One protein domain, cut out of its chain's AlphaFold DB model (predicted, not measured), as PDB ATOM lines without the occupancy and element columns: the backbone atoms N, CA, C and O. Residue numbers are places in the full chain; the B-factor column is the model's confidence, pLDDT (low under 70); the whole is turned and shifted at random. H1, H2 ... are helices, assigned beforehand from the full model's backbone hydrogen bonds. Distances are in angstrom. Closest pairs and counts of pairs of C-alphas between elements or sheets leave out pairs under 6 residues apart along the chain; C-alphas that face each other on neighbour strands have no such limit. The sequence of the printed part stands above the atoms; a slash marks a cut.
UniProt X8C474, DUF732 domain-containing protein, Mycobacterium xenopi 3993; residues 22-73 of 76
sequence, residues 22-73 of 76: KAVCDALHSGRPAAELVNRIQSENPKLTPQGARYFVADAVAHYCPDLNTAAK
ATOM      1  N   LYS A  22     -26.047 -10.460  -5.862       92.19
ATOM      2  CA  LYS A  22     -26.077 -10.521  -4.390       92.19
ATOM      3  C   LYS A  22     -24.693 -10.806  -3.799       92.19
ATOM      4  O   LYS A  22     -24.273 -10.108  -2.888       92.19
ATOM      5  N   ALA A  23     -23.935 -11.740  -4.374       91.56
ATOM      6  CA  ALA A  23     -22.576 -12.039  -3.914       91.56
ATOM      7  C   ALA A  23     -21.599 -10.862  -4.104       91.56
ATOM      8  O   ALA A  23     -20.687 -10.679  -3.296       91.56
ATOM      9  N   VAL A  24     -21.774 -10.050  -5.156       91.50
ATOM     10  CA  VAL A  24     -21.049  -8.776  -5.307       91.50
ATOM     11  C   VAL A  24     -21.371  -7.848  -4.141       91.50
ATOM     12  O   VAL A  24     -20.458  -7.246  -3.578       91.50
ATOM     13  N   CYS A  25     -22.641  -7.777  -3.748       91.50
ATOM     14  CA  CYS A  25     -23.064  -6.979  -2.612       91.50
ATOM     15  C   CYS A  25     -22.415  -7.406  -1.296       91.50
ATOM     16  O   CYS A  25     -21.799  -6.586  -0.615       91.50
ATOM     17  N   ASP A  26     -22.496  -8.699  -0.982       92.75
ATOM     18  CA  ASP A  26     -21.928  -9.269   0.239       92.75
ATOM     19  C   ASP A  26     -20.418  -9.016   0.313       92.75
ATOM     20  O   ASP A  26     -19.882  -8.661   1.361       92.75
ATOM     21  N   ALA A  27     -19.728  -9.134  -0.824       92.25
ATOM     22  CA  ALA A  27     -18.299  -8.878  -0.908       92.25
ATOM     23  C   ALA A  27     -17.939  -7.403  -0.671       92.25
ATOM     24  O   ALA A  27     -16.961  -7.113   0.020       92.25
ATOM     25  N   LEU A  28     -18.714  -6.462  -1.217       90.94
ATOM     26  CA  LEU A  28     -18.519  -5.038  -0.931       90.94
ATOM     27  C   LEU A  28     -18.772  -4.739   0.550       90.94
ATOM     28  O   LEU A  28     -17.997  -4.014   1.172       90.94
ATOM     29  N   HIS A  29     -19.811  -5.340   1.133       88.44
ATOM     30  CA  HIS A  29     -20.141  -5.182   2.547       88.44
ATOM     31  C   HIS A  29     -19.062  -5.773   3.469       88.44
ATOM     32  O   HIS A  29     -18.769  -5.213   4.522       88.44
ATOM     33  N   SER A  30     -18.393  -6.850   3.046       91.19
ATOM     34  CA  SER A  30     -17.238  -7.414   3.754       91.19
ATOM     35  C   SER A  30     -15.948  -6.595   3.582       91.19
ATOM     36  O   SER A  30     -14.880  -7.048   3.987       91.19
ATOM     37  N   GLY A  31     -16.012  -5.425   2.936       90.19
ATOM     38  CA  GLY A  31     -14.877  -4.529   2.720       90.19
ATOM     39  C   GLY A  31     -14.007  -4.872   1.510       90.19
ATOM     40  O   GLY A  31     -12.922  -4.305   1.372       90.19
ATOM     41  N   ARG A  32     -14.439  -5.780   0.618       91.50
ATOM     42  CA  ARG A  32     -13.679  -6.053  -0.611       91.50
ATOM     43  C   ARG A  32     -13.805  -4.874  -1.578       91.50
ATOM     44  O   ARG A  32     -14.908  -4.373  -1.797       91.50
ATOM     45  N   PRO A  33     -12.703  -4.436  -2.204       90.94
ATOM     46  CA  PRO A  33     -12.734  -3.307  -3.118       90.94
ATOM     47  C   PRO A  33     -13.470  -3.654  -4.419       90.94
ATOM     48  O   PRO A  33     -13.259  -4.706  -5.023       90.94
ATOM     49  N   ALA A  34     -14.275  -2.714  -4.922       87.75
ATOM     50  CA  ALA A  34     -15.037  -2.885  -6.162       87.75
ATOM     51  C   ALA A  34     -14.156  -3.236  -7.378       87.75
ATOM     52  O   ALA A  34     -14.571  -4.010  -8.236       87.75
ATOM     53  N   ALA A  35     -12.923  -2.720  -7.442       90.94
ATOM     54  CA  ALA A  35     -11.976  -3.037  -8.515       90.94
ATOM     55  C   ALA A  35     -11.582  -4.525  -8.542       90.94
ATOM     56  O   ALA A  35     -11.468  -5.118  -9.613       90.94
ATOM     57  N   GLU A  36     -11.428  -5.151  -7.372       92.56
ATOM     58  CA  GLU A  36     -11.164  -6.588  -7.271       92.56
ATOM     59  C   GLU A  36     -12.372  -7.402  -7.747       92.56
ATOM     60  O   GLU A  36     -12.209  -8.405  -8.440       92.56
ATOM     61  N   LEU A  37     -13.591  -6.936  -7.456       90.94
ATOM     62  CA  LEU A  37     -14.817  -7.571  -7.941       90.94
ATOM     63  C   LEU A  37     -14.956  -7.462  -9.454       90.94
ATOM     64  O   LEU A  37     -15.247  -8.465 -10.092       90.94
ATOM     65  N   VAL A  38     -14.673  -6.300 -10.042       90.19
ATOM     66  CA  VAL A  38     -14.646  -6.117 -11.504       90.19
ATOM     67  C   VAL A  38     -13.664  -7.092 -12.156       90.19
ATOM     68  O   VAL A  38     -14.040  -7.797 -13.094       90.19
ATOM     69  N   ASN A  39     -12.440  -7.194 -11.626       91.75
ATOM     70  CA  ASN A  39     -11.430  -8.128 -12.130       91.75
ATOM     71  C   ASN A  39     -11.888  -9.585 -12.001       91.75
ATOM     72  O   ASN A  39     -11.724 -10.371 -12.932       91.75
ATOM     73  N   ARG A  40     -12.505  -9.947 -10.870       90.25
ATOM     74  CA  ARG A  40     -13.059 -11.286 -10.647       90.25
ATOM     75  C   ARG A  40     -14.180 -11.607 -11.634       90.25
ATOM     76  O   ARG A  40     -14.145 -12.661 -12.260       90.25
ATOM     77  N   ILE A  41     -15.139 -10.699 -11.804       89.06
ATOM     78  CA  ILE A  41     -16.265 -10.856 -12.733       89.06
ATOM     79  C   ILE A  41     -15.744 -11.047 -14.155       89.06
ATOM     80  O   ILE A  41     -16.212 -11.937 -14.859       89.06
ATOM     81  N   GLN A  42     -14.757 -10.251 -14.565       88.12
ATOM     82  CA  GLN A  42     -14.143 -10.376 -15.880       88.12
ATOM     83  C   GLN A  42     -13.354 -11.685 -16.034       88.12
ATOM     84  O   GLN A  42     -13.434 -12.326 -17.077       88.12
ATOM     85  N   SER A  43     -12.628 -12.122 -15.002       88.81
ATOM     86  CA  SER A  43     -11.897 -13.394 -15.030       88.81
ATOM     87  C   SER A  43     -12.834 -14.599 -15.120       88.81
ATOM     88  O   SER A  43     -12.508 -15.579 -15.786       88.81
ATOM     89  N   GLU A  44     -13.987 -14.544 -14.454       87.38
ATOM     90  CA  GLU A  44     -15.011 -15.593 -14.505       87.38
ATOM     91  C   GLU A  44     -15.855 -15.509 -15.787       87.38
ATOM     92  O   GLU A  44     -16.436 -16.506 -16.215       87.38
ATOM     93  N   ASN A  45     -15.882 -14.338 -16.432       84.12
ATOM     94  CA  ASN A  45     -16.616 -14.074 -17.667       84.12
ATOM     95  C   ASN A  45     -15.706 -13.381 -18.698       84.12
ATOM     96  O   ASN A  45     -15.885 -12.192 -18.962       84.12
ATOM     97  N   PRO A  46     -14.771 -14.103 -19.349       83.69
ATOM     98  CA  PRO A  46     -13.776 -13.497 -20.246       83.69
ATOM     99  C   PRO A  46     -14.372 -12.784 -21.468       83.69
ATOM    100  O   PRO A  46     -13.715 -11.965 -22.103       83.69
ATOM    101  N   LYS A  47     -15.625 -13.109 -21.813       85.88
ATOM    102  CA  LYS A  47     -16.393 -12.456 -22.883       85.88
ATOM    103  C   LYS A  47     -16.930 -11.078 -22.473       85.88
ATOM    104  O   LYS A  47     -17.329 -10.305 -23.339       85.88
ATOM    105  N   LEU A  48     -16.983 -10.780 -21.173       84.06
ATOM    106  CA  LEU A  48     -17.429  -9.495 -20.657       84.06
ATOM    107  C   LEU A  48     -16.281  -8.487 -20.747       84.06
ATOM    108  O   LEU A  48     -15.154  -8.753 -20.332       84.06
ATOM    109  N   THR A  49     -16.570  -7.304 -21.280       90.25
ATOM    110  CA  THR A  49     -15.587  -6.219 -21.296       90.25
ATOM    111  C   THR A  49     -15.352  -5.698 -19.871       90.25
ATOM    112  O   THR A  49     -16.253  -5.790 -19.031       90.25
ATOM    113  N   PRO A  50     -14.194  -5.069 -19.584       85.12
ATOM    114  CA  PRO A  50     -13.965  -4.422 -18.289       85.12
ATOM    115  C   PRO A  50     -15.078  -3.424 -17.937       85.12
ATOM    116  O   PRO A  50     -15.513  -3.329 -16.793       85.12
ATOM    117  N   GLN A  51     -15.581  -2.703 -18.944       87.06
ATOM    118  CA  GLN A  51     -16.680  -1.761 -18.771       87.06
ATOM    119  C   GLN A  51     -17.998  -2.467 -18.419       87.06
ATOM    120  O   GLN A  51     -18.710  -2.007 -17.530       87.06
ATOM    121  N   GLY A  52     -18.298  -3.603 -19.056       86.06
ATOM    122  CA  GLY A  52     -19.465  -4.421 -18.720       86.06
ATOM    123  C   GLY A  52     -19.419  -4.949 -17.285       86.06
ATOM    124  O   GLY A  52     -20.426  -4.910 -16.585       86.06
ATOM    125  N   ALA A  53     -18.241  -5.358 -16.806       87.81
ATOM    126  CA  ALA A  53     -18.055  -5.789 -15.420       87.81
ATOM    127  C   ALA A  53     -18.281  -4.643 -14.416       87.81
ATOM    128  O   ALA A  53     -18.875  -4.856 -13.361       87.81
ATOM    129  N   ARG A  54     -17.866  -3.412 -14.746       88.75
ATOM    130  CA  ARG A  54     -18.128  -2.223 -13.911       88.75
ATOM    131  C   ARG A  54     -19.614  -1.894 -13.828       88.75
ATOM    132  O   ARG A  54     -20.095  -1.626 -12.732       88.75
ATOM    133  N   TYR A  55     -20.327  -1.944 -14.955       89.50
ATOM    134  CA  TYR A  55     -21.777  -1.749 -14.958       89.50
ATOM    135  C   TYR A  55     -22.485  -2.817 -14.132       89.50
ATOM    136  O   TYR A  55     -23.310  -2.473 -13.298       89.50
ATOM    137  N   PHE A  56     -22.070  -4.080 -14.249       89.00
ATOM    138  CA  PHE A  56     -22.628  -5.150 -13.429       89.00
ATOM    139  C   PHE A  56     -22.485  -4.882 -11.925       89.00
ATOM    140  O   PHE A  56     -23.434  -5.077 -11.171       89.00
ATOM    141  N   VAL A  57     -21.316  -4.412 -11.472       89.94
ATOM    142  CA  VAL A  57     -21.112  -4.053 -10.059       89.94
ATOM    143  C   VAL A  57     -21.991  -2.869  -9.652       89.94
ATOM    144  O   VAL A  57     -22.573  -2.899  -8.571       89.94
ATOM    145  N   ALA A  58     -22.117  -1.846 -10.501       88.44
ATOM    146  CA  ALA A  58     -22.971  -0.693 -10.224       88.44
ATOM    147  C   ALA A  58     -24.457  -1.086 -10.120       88.44
ATOM    148  O   ALA A  58     -25.122  -0.698  -9.160       88.44
ATOM    149  N   ASP A  59     -24.948  -1.915 -11.043       87.31
ATOM    150  CA  ASP A  59     -26.318  -2.436 -11.031       87.31
ATOM    151  C   ASP A  59     -26.556  -3.330  -9.808       87.31
ATOM    152  O   ASP A  59     -27.596  -3.241  -9.150       87.31
ATOM    153  N   ALA A  60     -25.567  -4.157  -9.451       89.50
ATOM    154  CA  ALA A  60     -25.629  -4.981  -8.253       89.50
ATOM    155  C   ALA A  60     -25.783  -4.123  -6.988       89.50
ATOM    156  O   ALA A  60     -26.618  -4.424  -6.137       89.50
ATOM    157  N   VAL A  61     -25.035  -3.022  -6.896       88.88
ATOM    158  CA  VAL A  61     -25.141  -2.072  -5.783       88.88
ATOM    159  C   VAL A  61     -26.500  -1.378  -5.764       88.88
ATOM    160  O   VAL A  61     -27.148  -1.347  -4.720       88.88
ATOM    161  N   ALA A  62     -26.958  -0.866  -6.906       87.75
ATOM    162  CA  ALA A  62     -28.212  -0.124  -7.002       87.75
ATOM    163  C   ALA A  62     -29.440  -0.964  -6.608       87.75
ATOM    164  O   ALA A  62     -30.369  -0.438  -5.992       87.75
ATOM    165  N   HIS A  63     -29.445  -2.259  -6.943       87.94
ATOM    166  CA  HIS A  63     -30.603  -3.134  -6.739       87.94
ATOM    167  C   HIS A  63     -30.507  -4.052  -5.518       87.94
ATOM    168  O   HIS A  63     -31.539  -4.388  -4.940       87.94
ATOM    169  N   TYR A  64     -29.300  -4.467  -5.126       88.38
ATOM    170  CA  TYR A  64     -29.105  -5.467  -4.071       88.38
ATOM    171  C   TYR A  64     -28.321  -4.942  -2.864       88.38
ATOM    172  O   TYR A  64     -28.295  -5.630  -1.848       88.38
ATOM    173  N   CYS A  65     -27.760  -3.724  -2.929       88.81
ATOM    174  CA  CYS A  65     -27.063  -3.071  -1.814       88.81
ATOM    175  C   CYS A  65     -27.675  -1.712  -1.444       88.81
ATOM    176  O   CYS A  65     -27.004  -0.682  -1.580       88.81
ATOM    177  N   PRO A  66     -28.921  -1.662  -0.942       80.44
ATOM    178  CA  PRO A  66     -29.549  -0.393  -0.574       80.44
ATOM    179  C   PRO A  66     -28.704   0.412   0.429       80.44
ATOM    180  O   PRO A  66     -28.612   1.632   0.309       80.44
ATOM    181  N   ASP A  67     -27.997  -0.263   1.341       82.69
ATOM    182  CA  ASP A  67     -27.141   0.383   2.342       82.69
ATOM    183  C   ASP A  67     -25.909   1.051   1.716       82.69
ATOM    184  O   ASP A  67     -25.554   2.171   2.078       82.69
ATOM    185  N   LEU A  68     -25.292   0.423   0.707       76.94
ATOM    186  CA  LEU A  68     -24.161   1.010  -0.024       76.94
ATOM    187  C   LEU A  68     -24.611   2.125  -0.976       76.94
ATOM    188  O   LEU A  68     -23.852   3.053  -1.244       76.94
ATOM    189  N   ASN A  69     -25.863   2.083  -1.436       63.91
ATOM    190  CA  ASN A  69     -26.454   3.150  -2.235       63.91
ATOM    191  C   ASN A  69     -26.691   4.435  -1.412       63.91
ATOM    192  O   ASN A  69     -26.692   5.533  -1.964       63.91
ATOM    193  N   THR A  70     -26.805   4.349  -0.079       54.78
ATOM    194  CA  THR A  70     -26.838   5.552   0.779       54.78
ATOM    195  C   THR A  70     -25.475   6.239   0.915       54.78
ATOM    196  O   THR A  70     -25.433   7.458   1.074       54.78
ATOM    197  N   ALA A  71     -24.366   5.507   0.736       49.28
ATOM    198  CA  ALA A  71     -23.029   6.086   0.559       49.28
ATOM    199  C   ALA A  71     -22.808   6.661  -0.858       49.28
ATOM    200  O   ALA A  71     -21.867   7.422  -1.074       49.28
ATOM    201  N   ALA A  72     -23.694   6.337  -1.809       45.28
ATOM    202  CA  ALA A  72     -23.763   6.918  -3.149       45.28
ATOM    203  C   ALA A  72     -24.788   8.063  -3.258       45.28
ATOM    204  O   ALA A  72     -25.113   8.498  -4.366       45.28
ATOM    205  N   LYS A  73     -25.288   8.608  -2.133       32.53
ATOM    206  CA  LYS A  73     -25.888   9.943  -2.174       32.53
ATOM    207  C   LYS A  73     -24.752  10.918  -2.511       32.53
ATOM    208  O   LYS A  73     -23.782  10.965  -1.751       32.53
TER     209      LYS A  73
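What this domain is: This is residues 22 to 73 of the 76 residues of the protein "DUF732 domain-containing protein" of Mycobacterium xenopi 3993 (UniProt X8C474). One long helix, H3, spans much of the length of this small all-helix domain, and H1 and H2 pack on it along one side, each crossing it, H2 nearer its beginning and H1 nearer its end. The short H4 turns off at a corner after H3, while the loop of residues 45 to 49 lies at the opposite end of the elongated outline. The printed part has 52 residues with four named helices, in the order H1, H2, H3, H4, and no named strand. It is compact, with a radius of gyration of the C-alphas of 10.6 A and spans of 31 by 18 by 15 A.

Where its parts are: H3, residues 50 to 64, is 20.8 A from first to last C-alpha and begins at C-alpha 50, (-13.965, -4.422, -18.289). H2, residues 34 to 44, measures 15.2 A. H1, residues 22 to 29, measures 10.6 A from C-alpha 22 at (-26.077, -10.521, -4.390). H4, residues 66 to 70, measures 6.7 A and ends at C-alpha 70, (-26.838, 5.552, 0.779).

How they stand to each other: H3 is the hub, touching the three other helices. It touches H2 at a steep tilt of 65 degrees, opposite ways; their closest C-alphas, of Val 38 and Ala 53, are 5.2 A apart. H1 and H3 touch about perpendicular, at 87 degrees, with the closest C-alphas, of Lys 22 and Tyr 64, 5.9 A apart. H1 and H2 form a helical hairpin: they only just touch, with 3 pairs of C-alphas within 8 A, the closest being those of Leu 28 and Ala 34 at 6.6 A, and run opposite ways at a shallow tilt of 32 degrees, only just short of steep. With residues 61 to 62 alone, H3 only just touches H4, and only at the corner, with 3 pairs of C-alphas within 8 A; the closest, of Ala 62 and Asn 69, are 6.0 A apart. H2 and H4 are apart. In H1, H2, H3 and H4 every O i to N i+4 pair is within hydrogen-bond range.

The domain as a whole: The two C-alphas farthest apart, of Pro 46 and Lys 73, are 32.0 A from each other. The printed part has no cut, and its three links between helices are tight. The mean pLDDT of the printed part is 84.7, with residues 69 to 73 under 70.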